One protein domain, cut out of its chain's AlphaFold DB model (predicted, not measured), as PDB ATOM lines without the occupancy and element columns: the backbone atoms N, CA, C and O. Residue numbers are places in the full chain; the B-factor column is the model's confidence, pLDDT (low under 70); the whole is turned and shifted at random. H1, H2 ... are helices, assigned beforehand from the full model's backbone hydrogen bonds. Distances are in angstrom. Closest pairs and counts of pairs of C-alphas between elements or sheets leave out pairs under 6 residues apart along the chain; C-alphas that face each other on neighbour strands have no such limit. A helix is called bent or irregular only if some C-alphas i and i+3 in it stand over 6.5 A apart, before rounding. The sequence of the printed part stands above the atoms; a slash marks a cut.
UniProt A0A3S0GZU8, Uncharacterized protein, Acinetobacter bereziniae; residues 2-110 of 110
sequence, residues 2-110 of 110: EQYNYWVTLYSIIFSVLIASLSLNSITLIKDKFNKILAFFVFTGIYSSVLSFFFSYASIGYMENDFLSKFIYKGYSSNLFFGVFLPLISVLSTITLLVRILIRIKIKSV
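What this domain is: This is residues 2 to 110 of the 110 residues of an uncharacterized protein of Acinetobacter bereziniae (UniProt A0A3S0GZU8). H1 and H2 open from each other as a V, and H3 folds back from the far end of H2 into the open side of the V, packing on both. H4 crosses the first half of H2, and its last residues, with the tail, 102 to 110, stick out and lengthen the whole. The printed part has 109 residues with four named helices, in the order H1, H2, H3, H4, and no named strand. The class is all helix, the helix packing mostly crossed. The whole is loose, with a radius of gyration of the C-alphas of 17.5 A, and spans 62 by 22 by 18 A.

How they stand to each other: H1, residues 2 to 26, touches H2, residues 33 to 63, with residues 19 to 26 alone; they form a helical hairpin at a steep tilt of 40 degrees, their closest C-alphas, of Ser 23 and Phe 43, 5.0 A apart. H2 is the hub, touching three helices. H3, residues 67 to 77, forms a helical hairpin with H2 at a shallow tilt of 23 degrees, the closest C-alphas, of Tyr 62 and Lys 70, 4.5 A apart. H3 also touches residues 7 to 15 of H1, at a steep tilt of 49 degrees, the same way; the closest C-alphas are those of Val 8 and Gly 75, 4.5 A. H4, residues 85 to 108, touches H2 with residues 86 to 97 alone, opposite ways at 35.3 degrees, only just a steep tilt; the closest C-alphas, of Val 42 and Ser 90, are 4.5 A apart. H4 is apart from H1 and H3. Every O i to N i+4 pair is within hydrogen-bond range in H1, H3 and H4, and 23 of 27 in H2.

Where its parts are: H1 begins at C-alpha 2, (32.022, 24.314, -0.409), and is 36.5 A long. H2 is 44.0 A long, with a kink of 43 degrees near residue 57; it is neither bent nor irregular, but only just: C-alphas 54 and 57 are 6.2 A apart. H3 is 15.3 A long. H4, 35.0 A, ends at C-alpha 108, (-14.344, 60.549, 9.668).

The domain as a whole: The C-alphas of Glu 2 and Val 110, the two farthest apart, are 64.4 A apart. The printed part has no cut and no long link. Mean pLDDT of the printed part is 86.0; residues 57 to 63, 65 and 108 to 110 are under 70.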
ATOM      1  N   GLU A   2      32.305  23.627  -1.684       75.88
ATOM      2  CA  GLU A   2      32.022  24.314  -0.409       75.88
ATOM      3  C   GLU A   2      32.175  25.838  -0.478       75.88
ATOM      4  O   GLU A   2      31.264  26.560  -0.089       75.88
ATOM      5  N   GLN A   3      33.266  26.336  -1.070       83.31
ATOM      6  CA  GLN A   3      33.488  27.778  -1.218       83.31
ATOM      7  C   GLN A   3      32.412  28.453  -2.088       83.31
ATOM      8  O   GLN A   3      31.949  29.541  -1.767       83.31
ATOM      9  N   TYR A   4      31.962  27.789  -3.157       83.75
ATOM     10  CA  TYR A   4      30.867  28.285  -3.997       83.75
ATOM     11  C   TYR A   4      29.560  28.407  -3.198       83.75
ATOM     12  O   TYR A   4      28.903  29.444  -3.240       83.75
ATOM     13  N   ASN A   5      29.208  27.375  -2.426       87.06
ATOM     14  CA  ASN A   5      28.004  27.387  -1.597       87.06
ATOM     15  C   ASN A   5      28.080  28.440  -0.482       87.06
ATOM     16  O   ASN A   5      27.081  29.097  -0.212       87.06
ATOM     17  N   TYR A   6      29.256  28.645   0.120       90.50
ATOM     18  CA  TYR A   6      29.475  29.712   1.099       90.50
ATOM     19  C   TYR A   6      29.125  31.088   0.522       90.50
ATOM     20  O   TYR A   6      28.334  31.829   1.106       90.50
ATOM     21  N   TRP A   7      29.658  31.407  -0.660       88.50
ATOM     22  CA  TRP A   7      29.401  32.688  -1.309       88.50
ATOM     23  C   TRP A   7      27.933  32.853  -1.717       88.50
ATOM     24  O   TRP A   7      27.366  33.923  -1.510       88.50
ATOM     25  N   VAL A   8      27.283  31.797  -2.217       90.00
ATOM     26  CA  VAL A   8      25.837  31.813  -2.511       90.00
ATOM     27  C   VAL A   8      25.022  32.145  -1.256       90.00
ATOM     28  O   VAL A   8      24.141  33.003  -1.307       90.00
ATOM     29  N   THR A   9      25.338  31.517  -0.122       92.38
ATOM     30  CA  THR A   9      24.669  31.782   1.159       92.38
ATOM     31  C   THR A   9      24.890  33.217   1.624       92.38
ATOM     32  O   THR A   9      23.939  33.885   2.024       92.38
ATOM     33  N   LEU A  10      26.121  33.728   1.533       92.44
ATOM     34  CA  LEU A  10      26.423  35.106   1.910       92.44
ATOM     35  C   LEU A  10      25.609  36.109   1.079       92.44
ATOM     36  O   LEU A  10      25.009  37.026   1.636       92.44
ATOM     37  N   TYR A  11      25.527  35.909  -0.238       90.81
ATOM     38  CA  TYR A  11      24.721  36.767  -1.110       90.81
ATOM     39  C   TYR A  11      23.221  36.662  -0.818       90.81
ATOM     40  O   TYR A  11      22.536  37.683  -0.800       90.81
ATOM     41  N   SER A  12      22.713  35.466  -0.516       93.44
ATOM     42  CA  SER A  12      21.331  35.284  -0.051       93.44
ATOM     43  C   SER A  12      21.037  36.105   1.213       93.44
ATOM     44  O   SER A  12      20.009  36.790   1.289       93.44
ATOM     45  N   ILE A  13      21.958  36.109   2.182       94.62
ATOM     46  CA  ILE A  13      21.839  36.923   3.399       94.62
ATOM     47  C   ILE A  13      21.828  38.410   3.044       94.62
ATOM     48  O   ILE A  13      20.964  39.137   3.528       94.62
ATOM     49  N   ILE A  14      22.728  38.860   2.165       94.62
ATOM     50  CA  ILE A  14      22.791  40.261   1.724       94.62
ATOM     51  C   ILE A  14      21.467  40.693   1.081       94.62
ATOM     52  O   ILE A  14      20.926  41.730   1.460       94.62
ATOM     53  N   PHE A  15      20.901  39.896   0.168       92.56
ATOM     54  CA  PHE A  15      19.597  40.196  -0.436       92.56
ATOM     55  C   PHE A  15      18.473  40.239   0.598       92.56
ATOM     56  O   PHE A  15      17.619  41.123   0.548       92.56
ATOM     57  N   SER A  16      18.495  39.324   1.566       94.56
ATOM     58  CA  SER A  16      17.503  39.290   2.639       94.56
ATOM     59  C   SER A  16      17.577  40.552   3.502       94.56
ATOM     60  O   SER A  16      16.566  41.215   3.730       94.56
ATOM     61  N   VAL A  17      18.780  40.931   3.939       96.25
ATOM     62  CA  VAL A  17      19.004  42.147   4.729       96.25
ATOM     63  C   VAL A  17      18.600  43.384   3.934       96.25
ATOM     64  O   VAL A  17      17.888  44.226   4.467       96.25
ATOM     65  N   LEU A  18      18.970  43.470   2.655       95.44
ATOM     66  CA  LEU A  18      18.606  44.587   1.784       95.44
ATOM     67  C   LEU A  18      17.085  44.791   1.726       95.44
ATOM     68  O   LEU A  18      16.606  45.897   1.979       95.44
ATOM     69  N   ILE A  19      16.328  43.729   1.432       94.25
ATOM     70  CA  ILE A  19      14.863  43.789   1.359       94.25
ATOM     71  C   ILE A  19      14.287  44.211   2.712       94.25
ATOM     72  O   ILE A  19      13.484  45.140   2.774       94.25
ATOM     73  N   ALA A  20      14.728  43.580   3.803       94.75
ATOM     74  CA  ALA A  20      14.239  43.893   5.140       94.75
ATOM     75  C   ALA A  20      14.532  45.347   5.540       94.75
ATOM     76  O   ALA A  20      13.650  46.031   6.057       94.75
ATOM     77  N   SER A  21      15.741  45.846   5.274       96.44
ATOM     78  CA  SER A  21      16.139  47.221   5.577       96.44
ATOM     79  C   SER A  21      15.328  48.241   4.784       96.44
ATOM     80  O   SER A  21      14.862  49.222   5.364       96.44
ATOM     81  N   LEU A  22      15.097  48.003   3.489       95.81
ATOM     82  CA  LEU A  22      14.252  48.873   2.666       95.81
ATOM     83  C   LEU A  22      12.805  48.879   3.175       95.81
ATOM     84  O   LEU A  22      12.223  49.947   3.365       95.81
ATOM     85  N   SER A  23      12.245  47.707   3.481       95.44
ATOM     86  CA  SER A  23      10.899  47.587   4.049       95.44
ATOM     87  C   SER A  23      10.760  48.302   5.390       95.44
ATOM     88  O   SER A  23       9.772  48.998   5.617       95.44
ATOM     89  N   LEU A  24      11.746  48.162   6.280       95.88
ATOM     90  CA  LEU A  24      11.762  48.842   7.575       95.88
ATOM     91  C   LEU A  24      11.861  50.361   7.422       95.88
ATOM     92  O   LEU A  24      11.197  51.088   8.163       95.88
ATOM     93  N   ASN A  25      12.649  50.842   6.461       96.25
ATOM     94  CA  ASN A  25      12.778  52.271   6.199       96.25
ATOM     95  C   ASN A  25      11.444  52.877   5.720       96.25
ATOM     96  O   ASN A  25      11.007  53.916   6.218       96.25
ATOM     97  N   SER A  26      10.727  52.176   4.841       94.38
ATOM     98  CA  SER A  26       9.464  52.649   4.251       94.38
ATOM     99  C   SER A  26       8.279  52.699   5.221       94.38
ATOM    100  O   SER A  26       7.288  53.378   4.959       94.38
ATOM    101  N   ILE A  27       8.375  52.035   6.376       95.56
ATOM    102  CA  ILE A  27       7.333  52.056   7.417       95.56
ATOM    103  C   ILE A  27       7.652  52.987   8.595       95.56
ATOM    104  O   ILE A  27       6.885  53.036   9.562       95.56
ATOM    105  N   THR A  28       8.775  53.712   8.559       92.25
ATOM    106  CA  THR A  28       9.224  54.589   9.662       92.25
ATOM    107  C   THR A  28       8.189  55.651  10.033       92.25
ATOM    108  O   THR A  28       7.979  55.915  11.217       92.25
ATOM    109  N   LEU A  29       7.482  56.194   9.040       88.56
ATOM    110  CA  LEU A  29       6.485  57.258   9.204       88.56
ATOM    111  C   LEU A  29       5.106  56.754   9.679       88.56
ATOM    112  O   LEU A  29       4.234  57.557  10.028       88.56
ATOM    113  N   ILE A  30       4.880  55.437   9.720       90.56
ATOM    114  CA  ILE A  30       3.590  54.850  10.100       90.56
ATOM    115  C   ILE A  30       3.506  54.727  11.625       90.56
ATOM    116  O   ILE A  30       4.201  53.920  12.244       90.56
ATOM    117  N   LYS A  31       2.615  55.517  12.238       90.25
ATOM    118  CA  LYS A  31       2.418  55.548  13.701       90.25
ATOM    119  C   LYS A  31       1.636  54.347  14.242       90.25
ATOM    120  O   LYS A  31       1.928  53.867  15.333       90.25
ATOM    121  N   ASP A  32       0.620  53.887  13.512       91.50
ATOM    122  CA  ASP A  32      -0.228  52.775  13.957       91.50
ATOM    123  C   ASP A  32       0.533  51.445  13.859       91.50
ATOM    124  O   ASP A  32       0.996  51.071  12.782       91.50
ATOM    125  N   LYS A  33       0.651  50.731  14.985       91.38
ATOM    126  CA  LYS A  33       1.445  49.495  15.090       91.38
ATOM    127  C   LYS A  33       0.973  48.410  14.123       91.38
ATOM    128  O   LYS A  33       1.798  47.725  13.528       91.38
ATOM    129  N   PHE A  34      -0.337  48.264  13.940       90.69
ATOM    130  CA  PHE A  34      -0.872  47.235  13.056       90.69
ATOM    131  C   PHE A  34      -0.671  47.599  11.584       90.69
ATOM    132  O   PHE A  34      -0.255  46.754  10.798       90.69
ATOM    133  N   ASN A  35      -0.908  48.858  11.210       92.25
ATOM    134  CA  ASN A  35      -0.622  49.335   9.858       92.25
ATOM    135  C   ASN A  35       0.870  49.245   9.547       92.25
ATOM    136  O   ASN A  35       1.229  48.976   8.409       92.25
ATOM    137  N   LYS A  36       1.736  49.429  10.549       93.94
ATOM    138  CA  LYS A  36       3.186  49.284  10.409       93.94
ATOM    139  C   LYS A  36       3.578  47.846  10.058       93.94
ATOM    140  O   LYS A  36       4.358  47.649   9.133       93.94
ATOM    141  N   ILE A  37       2.995  46.854  10.737       93.31
ATOM    142  CA  ILE A  37       3.217  45.428  10.440       93.31
ATOM    143  C   ILE A  37       2.682  45.071   9.049       93.31
ATOM    144  O   ILE A  37       3.395  44.468   8.254       93.31
ATOM    145  N   LEU A  38       1.451  45.473   8.724       93.00
ATOM    146  CA  LEU A  38       0.871  45.206   7.404       93.00
ATOM    147  C   LEU A  38       1.705  45.856   6.295       93.00
ATOM    148  O   LEU A  38       2.076  45.190   5.334       93.00
ATOM    149  N   ALA A  39       2.066  47.129   6.456       93.75
ATOM    150  CA  ALA A  39       2.888  47.849   5.494       93.75
ATOM    151  C   ALA A  39       4.282  47.229   5.339       93.75
ATOM    152  O   ALA A  39       4.804  47.217   4.230       93.75
ATOM    153  N   PHE A  40       4.867  46.659   6.400       95.44
ATOM    154  CA  PHE A  40       6.140  45.946   6.298       95.44
ATOM    155  C   PHE A  40       6.050  44.791   5.296       95.44
ATOM    156  O   PHE A  40       6.910  44.669   4.424       95.44
ATOM    157  N   PHE A  41       4.995  43.975   5.374       94.12
ATOM    158  CA  PHE A  41       4.779  42.879   4.427       94.12
ATOM    159  C   PHE A  41       4.487  43.379   3.011       94.12
ATOM    160  O   PHE A  41       5.008  42.809   2.053       94.12
ATOM    161  N   VAL A  42       3.727  44.471   2.880       94.50
ATOM    162  CA  VAL A  42       3.470  45.117   1.584       94.50
ATOM    163  C   VAL A  42       4.780  45.557   0.928       94.50
ATOM    164  O   VAL A  42       5.079  45.143  -0.190       94.50
ATOM    165  N   PHE A  43       5.606  46.338   1.631       95.19
ATOM    166  CA  PHE A  43       6.886  46.811   1.100       95.19
ATOM    167  C   PHE A  43       7.869  45.670   0.838       95.19
ATOM    168  O   PHE A  43       8.552  45.686  -0.181       95.19
ATOM    169  N   THR A  44       7.884  44.641   1.685       94.69
ATOM    170  CA  THR A  44       8.715  43.443   1.474       94.69
ATOM    171  C   THR A  44       8.335  42.731   0.182       94.69
ATOM    172  O   THR A  44       9.216  42.372  -0.599       94.69
ATOM    173  N   GLY A  45       7.036  42.583  -0.090       91.81
ATOM    174  CA  GLY A  45       6.562  42.043  -1.360       91.81
ATOM    175  C   GLY A  45       6.946  42.927  -2.546       91.81
ATOM    176  O   GLY A  45       7.468  42.410  -3.526       91.81
ATOM    177  N   ILE A  46       6.767  44.250  -2.443       91.88
ATOM    178  CA  ILE A  46       7.144  45.197  -3.506       91.88
ATOM    179  C   ILE A  46       8.639  45.092  -3.823       91.88
ATOM    180  O   ILE A  46       9.003  44.897  -4.979       91.88
ATOM    181  N   TYR A  47       9.517  45.183  -2.822       94.06
ATOM    182  CA  TYR A  47      10.964  45.140  -3.044       94.06
ATOM    183  C   TYR A  47      11.440  43.778  -3.550       94.06
ATOM    184  O   TYR A  47      12.275  43.731  -4.452       94.06
ATOM    185  N   SER A  48      10.874  42.679  -3.041       91.25
ATOM    186  CA  SER A  48      11.147  41.339  -3.571       91.25
ATOM    187  C   SER A  48      10.705  41.208  -5.037       91.25
ATOM    188  O   SER A  48      11.456  40.699  -5.869       91.25
ATOM    189  N   SER A  49       9.538  41.737  -5.416       88.25
ATOM    190  CA  SER A  49       9.085  41.750  -6.814       88.25
ATOM    191  C   SER A  49       9.970  42.612  -7.716       88.25
ATOM    192  O   SER A  49      10.304  42.187  -8.819       88.25
ATOM    193  N   VAL A  50      10.395  43.790  -7.250       89.50
ATOM    194  CA  VAL A  50      11.313  44.666  -7.995       89.50
ATOM    195  C   VAL A  50      12.644  43.956  -8.242       89.50
ATOM    196  O   VAL A  50      13.104  43.900  -9.380       89.50
ATOM    197  N   LEU A  51      13.239  43.351  -7.210       88.81
ATOM    198  CA  LEU A  51      14.470  42.573  -7.370       88.81
ATOM    199  C   LEU A  51      14.251  41.363  -8.286       88.81
ATOM    200  O   LEU A  51      15.091  41.102  -9.141       88.81
ATOM    201  N   SER A  52      13.109  40.677  -8.182       85.94
ATOM    202  CA  SER A  52      12.772  39.553  -9.067       85.94
ATOM    203  C   SER A  52      12.755  39.976 -10.528       85.94
ATOM    204  O   SER A  52      13.262  39.250 -11.374       85.94
ATOM    205  N   PHE A  53      12.209  41.156 -10.825       84.75
ATOM    206  CA  PHE A  53      12.196  41.703 -12.175       84.75
ATOM    207  C   PHE A  53      13.615  41.971 -12.696       84.75
ATOM    208  O   PHE A  53      13.958  41.513 -13.783       84.75
ATOM    209  N   PHE A  54      14.469  42.632 -11.906       84.44
ATOM    210  CA  PHE A  54      15.855  42.909 -12.306       84.44
ATOM    211  C   PHE A  54      16.693  41.632 -12.468       84.44
ATOM    212  O   PHE A  54      17.413  41.479 -13.453       84.44
ATOM    213  N   PHE A  55      16.574  40.685 -11.536       81.69
ATOM    214  CA  PHE A  55      17.325  39.427 -11.570       81.69
ATOM    215  C   PHE A  55      16.697  38.355 -12.467       81.69
ATOM    216  O   PHE A  55      17.329  37.329 -12.716       81.69
ATOM    217  N   SER A  56      15.516  38.608 -13.037       71.25
ATOM    218  CA  SER A  56      14.962  37.798 -14.128       71.25
ATOM    219  C   SER A  56      15.914  37.771 -15.327       71.25
ATOM    220  O   SER A  56      16.101  36.728 -15.945       71.25
ATOM    221  N   TYR A  57      16.634  38.865 -15.596       63.12
ATOM    222  CA  TYR A  57      17.658  38.891 -16.644       63.12
ATOM    223  C   TYR A  57      18.837  37.944 -16.347       63.12
ATOM    224  O   TYR A  57      19.330  37.261 -17.240       63.12
ATOM    225  N   ALA A  58      19.233  37.802 -15.077       60.72
ATOM    226  CA  ALA A  58      20.260  36.837 -14.670       60.72
ATOM    227  C   ALA A  58      19.797  35.373 -14.822       60.72
ATOM    228  O   ALA A  58      20.631  34.475 -14.943       60.72
ATOM    229  N   SER A  59      18.482  35.117 -14.867       60.50
ATOM    230  CA  SER A  59      17.941  33.785 -15.175       60.50
ATOM    231  C   SER A  59      18.187  33.372 -16.633       60.50
ATOM    232  O   SER A  59      18.363  32.188 -16.908       60.50
ATOM    233  N   ILE A  60      18.298  34.341 -17.549       61.97
ATOM    234  CA  ILE A  60      18.637  34.097 -18.957       61.97
ATOM    235  C   ILE A  60      20.102  33.650 -19.055       61.97
ATOM    236  O   ILE A  60      20.384  32.585 -19.597       61.97
ATOM    237  N   GLY A  61      21.024  34.363 -18.399       60.50
ATOM    238  CA  GLY A  61      22.432  33.947 -18.311       60.50
ATOM    239  C   GLY A  61      22.653  32.639 -17.526       60.50
ATOM    240  O   GLY A  61      23.594  31.897 -17.806       60.50
ATOM    241  N   TYR A  62      21.765  32.294 -16.579       58.06
ATOM    242  CA  TYR A  62      21.757  30.973 -15.926       58.06
ATOM    243  C   TYR A  62      21.513  29.839 -16.935       58.06
ATOM    244  O   TYR A  62      22.148  28.787 -16.828       58.06
ATOM    245  N   MET A  63      20.630  30.043 -17.921       64.38
ATOM    246  CA  MET A  63      20.371  29.055 -18.978       64.38
ATOM    247  C   MET A  63      21.568  28.883 -19.922       64.38
ATOM    248  O   MET A  63      21.792  27.787 -20.429       64.38
ATOM    249  N   GLU A  64      22.378  29.928 -20.088       71.75
ATOM    250  CA  GLU A  64      23.605  29.918 -20.895       71.75
ATOM    251  C   GLU A  64      24.822  29.329 -20.151       71.75
ATOM    252  O   GLU A  64      25.911  29.236 -20.711       71.75
ATOM    253  N   ASN A  65      24.647  28.876 -18.899       67.62
ATOM    254  CA  ASN A  65      25.711  28.392 -18.007       67.62
ATOM    255  C   ASN A  65      26.842  29.403 -17.745       67.62
ATOM    256  O   ASN A  65      27.927  29.004 -17.310       67.62
ATOM    257  N   ASP A  66      26.590  30.702 -17.918       80.19
ATOM    258  CA  ASP A  66      27.535  31.724 -17.483       80.19
ATOM    259  C   ASP A  66      27.707  31.659 -15.956       80.19
ATOM    260  O   ASP A  66      26.739  31.670 -15.184       80.19
ATOM    261  N   PHE A  67      28.961  31.558 -15.509       79.06
ATOM    262  CA  PHE A  67      29.287  31.339 -14.102       79.06
ATOM    263  C   PHE A  67      28.775  32.483 -13.222       79.06
ATOM    264  O   PHE A  67      28.204  32.231 -12.157       79.06
ATOM    265  N   LEU A  68      28.943  33.728 -13.675       80.62
ATOM    266  CA  LEU A  68      28.547  34.913 -12.919       80.62
ATOM    267  C   LEU A  68      27.022  35.000 -12.799       80.62
ATOM    268  O   LEU A  68      26.494  35.152 -11.696       80.62
ATOM    269  N   SER A  69      26.312  34.825 -13.910       77.69
ATOM    270  CA  SER A  69      24.848  34.831 -13.942       77.69
ATOM    271  C   SER A  69      24.255  33.725 -13.068       77.69
ATOM    272  O   SER A  69      23.342  33.965 -12.274       77.69
ATOM    273  N   LYS A  70      24.839  32.520 -13.125       80.31
ATOM    274  CA  LYS A  70      24.430  31.380 -12.298       80.31
ATOM    275  C   LYS A  70      24.643  31.625 -10.811       80.31
ATOM    276  O   LYS A  70      23.788  31.274  -9.995       80.31
ATOM    277  N   PHE A  71      25.772  32.234 -10.466       82.88
ATOM    278  CA  PHE A  71      26.108  32.598  -9.100       82.88
ATOM    279  C   PHE A  71      25.127  33.635  -8.531       82.88
ATOM    280  O   PHE A  71      24.540  33.407  -7.471       82.88
ATOM    281  N   ILE A  72      24.887  34.727  -9.267       83.75
ATOM    282  CA  ILE A  72      23.981  35.811  -8.859       83.75
ATOM    283  C   ILE A  72      22.553  35.292  -8.703       83.75
ATOM    284  O   ILE A  72      21.929  35.513  -7.664       83.75
ATOM    285  N   TYR A  73      22.047  34.562  -9.702       85.06
ATOM    286  CA  TYR A  73      20.689  34.033  -9.664       85.06
ATOM    287  C   TYR A  73      20.490  33.074  -8.488       85.06
ATOM    288  O   TYR A  73      19.473  33.156  -7.807       85.06
ATOM    289  N   LYS A  74      21.468  32.207  -8.193       86.69
ATOM    290  CA  LYS A  74      21.364  31.254  -7.080       86.69
ATOM    291  C   LYS A  74      21.451  31.931  -5.711       86.69
ATOM    292  O   LYS A  74      20.748  31.522  -4.789       86.69
ATOM    293  N   GLY A  75      22.285  32.963  -5.573       86.50
ATOM    294  CA  GLY A  75      22.318  33.802  -4.372       86.50
ATOM    295  C   GLY A  75      20.991  34.530  -4.161       86.50
ATOM    296  O   GLY A  75      20.438  34.506  -3.065       86.50
ATOM    297  N   TYR A  76      20.430  35.101  -5.230       87.50
ATOM    298  CA  TYR A  76      19.126  35.751  -5.198       87.50
ATOM    299  C   TYR A  76      17.994  34.767  -4.876       87.50
ATOM    300  O   TYR A  76      17.256  34.985  -3.927       87.50
ATOM    301  N   SER A  77      17.869  33.648  -5.588       87.50
ATOM    302  CA  SER A  77      16.762  32.700  -5.404       87.50
ATOM    303  C   SER A  77      16.763  31.991  -4.045       87.50
ATOM    304  O   SER A  77      15.759  31.407  -3.648       87.50
ATOM    305  N   SER A  78      17.881  32.045  -3.319       89.81
ATOM    306  CA  SER A  78      18.018  31.450  -1.988       89.81
ATOM    307  C   SER A  78      17.756  32.450  -0.857       89.81
ATOM    308  O   SER A  78      17.968  32.105   0.304       89.81
ATOM    309  N   ASN A  79      17.369  33.695  -1.161       90.00
ATOM    310  CA  ASN A  79      17.081  34.709  -0.145       90.00
ATOM    311  C   ASN A  79      15.782  34.396   0.624       90.00
ATOM    312  O   ASN A  79      14.878  33.750   0.093       90.00
ATOM    313  N   LEU A  80      15.674  34.878   1.869       88.44
ATOM    314  CA  LEU A  80      14.525  34.628   2.755       88.44
ATOM    315  C   LEU A  80      13.193  35.090   2.164       88.44
ATOM    316  O   LEU A  80      12.140  34.587   2.555       88.44
ATOM    317  N   PHE A  81      13.247  36.066   1.257       88.06
ATOM    318  CA  PHE A  81      12.087  36.701   0.666       88.06
ATOM    319  C   PHE A  81      11.736  36.236  -0.752       88.06
ATOM    320  O   PHE A  81      10.884  36.843  -1.411       88.06
ATOM    321  N   PHE A  82      12.383  35.172  -1.226       85.19
ATOM    322  CA  PHE A  82      12.139  34.601  -2.541       85.19
ATOM    323  C   PHE A  82      10.989  33.580  -2.523       85.19
ATOM    324  O   PHE A  82      10.759  32.880  -1.539       85.19
ATOM    325  N   GLY A  83      10.279  33.464  -3.647       79.94
ATOM    326  CA  GLY A  83       9.208  32.486  -3.848       79.94
ATOM    327  C   GLY A  83       7.794  33.060  -3.736       79.94
ATOM    328  O   GLY A  83       7.585  34.256  -3.558       79.94
ATOM    329  N   VAL A  84       6.799  32.182  -3.882       74.75
ATOM    330  CA  VAL A  84       5.383  32.559  -4.083       74.75
ATOM    331  C   VAL A  84       4.675  32.972  -2.785       74.75
ATOM    332  O   VAL A  84       3.707  33.732  -2.815       74.75
ATOM    333  N   PHE A  85       5.171  32.529  -1.626       78.00
ATOM    334  CA  PHE A  85       4.519  32.773  -0.334       78.00
ATOM    335  C   PHE A  85       4.459  34.255   0.054       78.00
ATOM    336  O   PHE A  85       3.437  34.725   0.551       78.00
ATOM    337  N   LEU A  86       5.520  35.019  -0.190       82.12
ATOM    338  CA  LEU A  86       5.565  36.434   0.188       82.12
ATOM    339  C   LEU A  86       4.720  37.353  -0.682       82.12
ATOM    340  O   LEU A  86       4.055  38.215  -0.111       82.12
ATOM    341  N   PRO A  87       4.665  37.180  -2.011       79.31
ATOM    342  CA  PRO A  87       3.661  37.835  -2.837       79.31
ATOM    343  C   PRO A  87       2.236  37.614  -2.315       79.31
ATOM    344  O   PRO A  87       1.485  38.579  -2.203       79.31
ATOM    345  N   LEU A  88       1.877  36.390  -1.901       86.12
ATOM    346  CA  LEU A  88       0.554  36.110  -1.324       86.12
ATOM    347  C   LEU A  88       0.312  36.882  -0.020       86.12
ATOM    348  O   LEU A  88      -0.711  37.551   0.123       86.12
ATOM    349  N   ILE A  89       1.269  36.839   0.915       89.75
ATOM    350  CA  ILE A  89       1.181  37.582   2.183       89.75
ATOM    351  C   ILE A  89       1.117  39.093   1.924       89.75
ATOM    352  O   ILE A  89       0.347  39.799   2.578       89.75
ATOM    353  N   SER A  90       1.882  39.595   0.955       90.94
ATOM    354  CA  SER A  90       1.887  41.001   0.553       90.94
ATOM    355  C   SER A  90       0.535  41.432  -0.017       90.94
ATOM    356  O   SER A  90      -0.004  42.456   0.403       90.94
ATOM    357  N   VAL A  91      -0.076  40.630  -0.894       90.44
ATOM    358  CA  VAL A  91      -1.408  40.910  -1.460       90.44
ATOM    359  C   VAL A  91      -2.473  40.927  -0.364       90.44
ATOM    360  O   VAL A  91      -3.227  41.895  -0.260       90.44
ATOM    361  N   LEU A  92      -2.502  39.914   0.509       92.50
ATOM    362  CA  LEU A  92      -3.444  39.867   1.635       92.50
ATOM    363  C   LEU A  92      -3.259  41.058   2.586       92.50
ATOM    364  O   LEU A  92      -4.237  41.674   3.023       92.50
ATOM    365  N   SER A  93      -2.007  41.426   2.868       92.06
ATOM    366  CA  SER A  93      -1.677  42.586   3.704       92.06
ATOM    367  C   SER A  93      -2.107  43.896   3.046       92.06
ATOM    368  O   SER A  93      -2.643  44.770   3.726       92.06
ATOM    369  N   THR A  94      -1.945  44.010   1.725       91.69
ATOM    370  CA  THR A  94      -2.375  45.168   0.930       91.69
ATOM    371  C   THR A  94      -3.889  45.339   1.008       91.69
ATOM    372  O   THR A  94      -4.363  46.413   1.372       91.69
ATOM    373  N   ILE A  95      -4.652  44.273   0.746       93.25
ATOM    374  CA  ILE A  95      -6.122  44.289   0.819       93.25
ATOM    375  C   ILE A  95      -6.576  44.702   2.224       93.25
ATOM    376  O   ILE A  95      -7.392  45.611   2.376       93.25
ATOM    377  N   THR A  96      -5.999  44.090   3.259       93.00
ATOM    378  CA  THR A  96      -6.348  44.383   4.658       93.00
ATOM    379  C   THR A  96      -6.057  45.841   5.023       93.00
ATOM    380  O   THR A  96      -6.874  46.501   5.671       93.00
ATOM    381  N   LEU A  97      -4.910  46.374   4.593       90.88
ATOM    382  CA  LEU A  97      -4.521  47.759   4.850       90.88
ATOM    383  C   LEU A  97      -5.457  48.749   4.138       90.88
ATOM    384  O   LEU A  97      -5.912  49.707   4.764       90.88
ATOM    385  N   LEU A  98      -5.809  48.485   2.875       91.62
ATOM    386  CA  LEU A  98      -6.759  49.298   2.112       91.62
ATOM    387  C   LEU A  98      -8.141  49.322   2.768       91.62
ATOM    388  O   LEU A  98      -8.686  50.401   2.997       91.62
ATOM    389  N   VAL A  99      -8.679  48.159   3.149       92.12
ATOM    390  CA  VAL A  99      -9.977  48.064   3.837       92.12
ATOM    391  C   VAL A  99      -9.979  48.899   5.121       92.12
ATOM    392  O   VAL A  99     -10.904  49.679   5.350       92.12
ATOM    393  N   ARG A 100      -8.921  48.815   5.939       89.88
ATOM    394  CA  ARG A 100      -8.822  49.610   7.177       89.88
ATOM    395  C   ARG A 100      -8.748  51.110   6.917       89.88
ATOM    396  O   ARG A 100      -9.359  51.881   7.659       89.88
ATOM    397  N   ILE A 101      -8.013  51.529   5.889       87.62
ATOM    398  CA  ILE A 101      -7.927  52.940   5.501       87.62
ATOM    399  C   ILE A 101      -9.302  53.445   5.050       87.62
ATOM    400  O   ILE A 101      -9.755  54.473   5.551       87.62
ATOM    401  N   LEU A 102     -10.000  52.701   4.187       89.12
ATOM    402  CA  LEU A 102     -11.322  53.074   3.675       89.12
ATOM    403  C   LEU A 102     -12.373  53.182   4.787       89.12
ATOM    404  O   LEU A 102     -13.103  54.172   4.842       89.12
ATOM    405  N   ILE A 103     -12.413  52.220   5.717       89.31
ATOM    406  CA  ILE A 103     -13.315  52.272   6.880       89.31
ATOM    407  C   ILE A 103     -13.033  53.523   7.721       89.31
ATOM    408  O   ILE A 103     -13.958  54.238   8.101       89.31
ATOM    409  N   ARG A 104     -11.757  53.829   7.987       86.31
ATOM    410  CA  ARG A 104     -11.380  54.993   8.799       86.31
ATOM    411  C   ARG A 104     -11.730  56.321   8.128       86.31
ATOM    412  O   ARG A 104     -12.118  57.254   8.826       86.31
ATOM    413  N   ILE A 105     -11.581  56.413   6.806       84.06
ATOM    414  CA  ILE A 105     -11.983  57.598   6.036       84.06
ATOM    415  C   ILE A 105     -13.500  57.779   6.121       84.06
ATOM    416  O   ILE A 105     -13.951  58.867   6.464       84.06
ATOM    417  N   LYS A 106     -14.274  56.704   5.908       80.19
ATOM    418  CA  LYS A 106     -15.742  56.738   5.977       80.19
ATOM    419  C   LYS A 106     -16.265  57.152   7.358       80.19
ATOM    420  O   LYS A 106     -17.219  57.910   7.436       80.19
ATOM    421  N   ILE A 107     -15.642  56.684   8.441       76.19
ATOM    422  CA  ILE A 107     -16.027  57.078   9.811       76.19
ATOM    423  C   ILE A 107     -15.744  58.562  10.069       76.19
ATOM    424  O   ILE A 107     -16.492  59.200  10.790       76.19
ATOM    425  N   LYS A 108     -14.671  59.125   9.498       66.12
ATOM    426  CA  LYS A 108     -14.344  60.549   9.668       66.12
ATOM    427  C   LYS A 108     -15.224  61.496   8.848       66.12
ATOM    428  O   LYS A 108     -15.207  62.688   9.127       66.12
ATOM    429  N   SER A 109     -15.895  61.004   7.806       60.84
ATOM    430  CA  SER A 109     -16.741  61.818   6.925       60.84
ATOM    431  C   SER A 109     -18.207  61.906   7.368       60.84
ATOM    432  O   SER A 109     -18.979  62.580   6.693       60.84
ATOM    433  N   VAL A 110     -18.591  61.191   8.430       57.66
ATOM    434  CA  VAL A 110     -19.928  61.196   9.056       57.66
ATOM    435  C   VAL A 110     -19.838  61.948  10.375       57.66
ATOM    436  O   VAL A 110     -20.751  62.755  10.640       57.66
TER     437      VAL A 110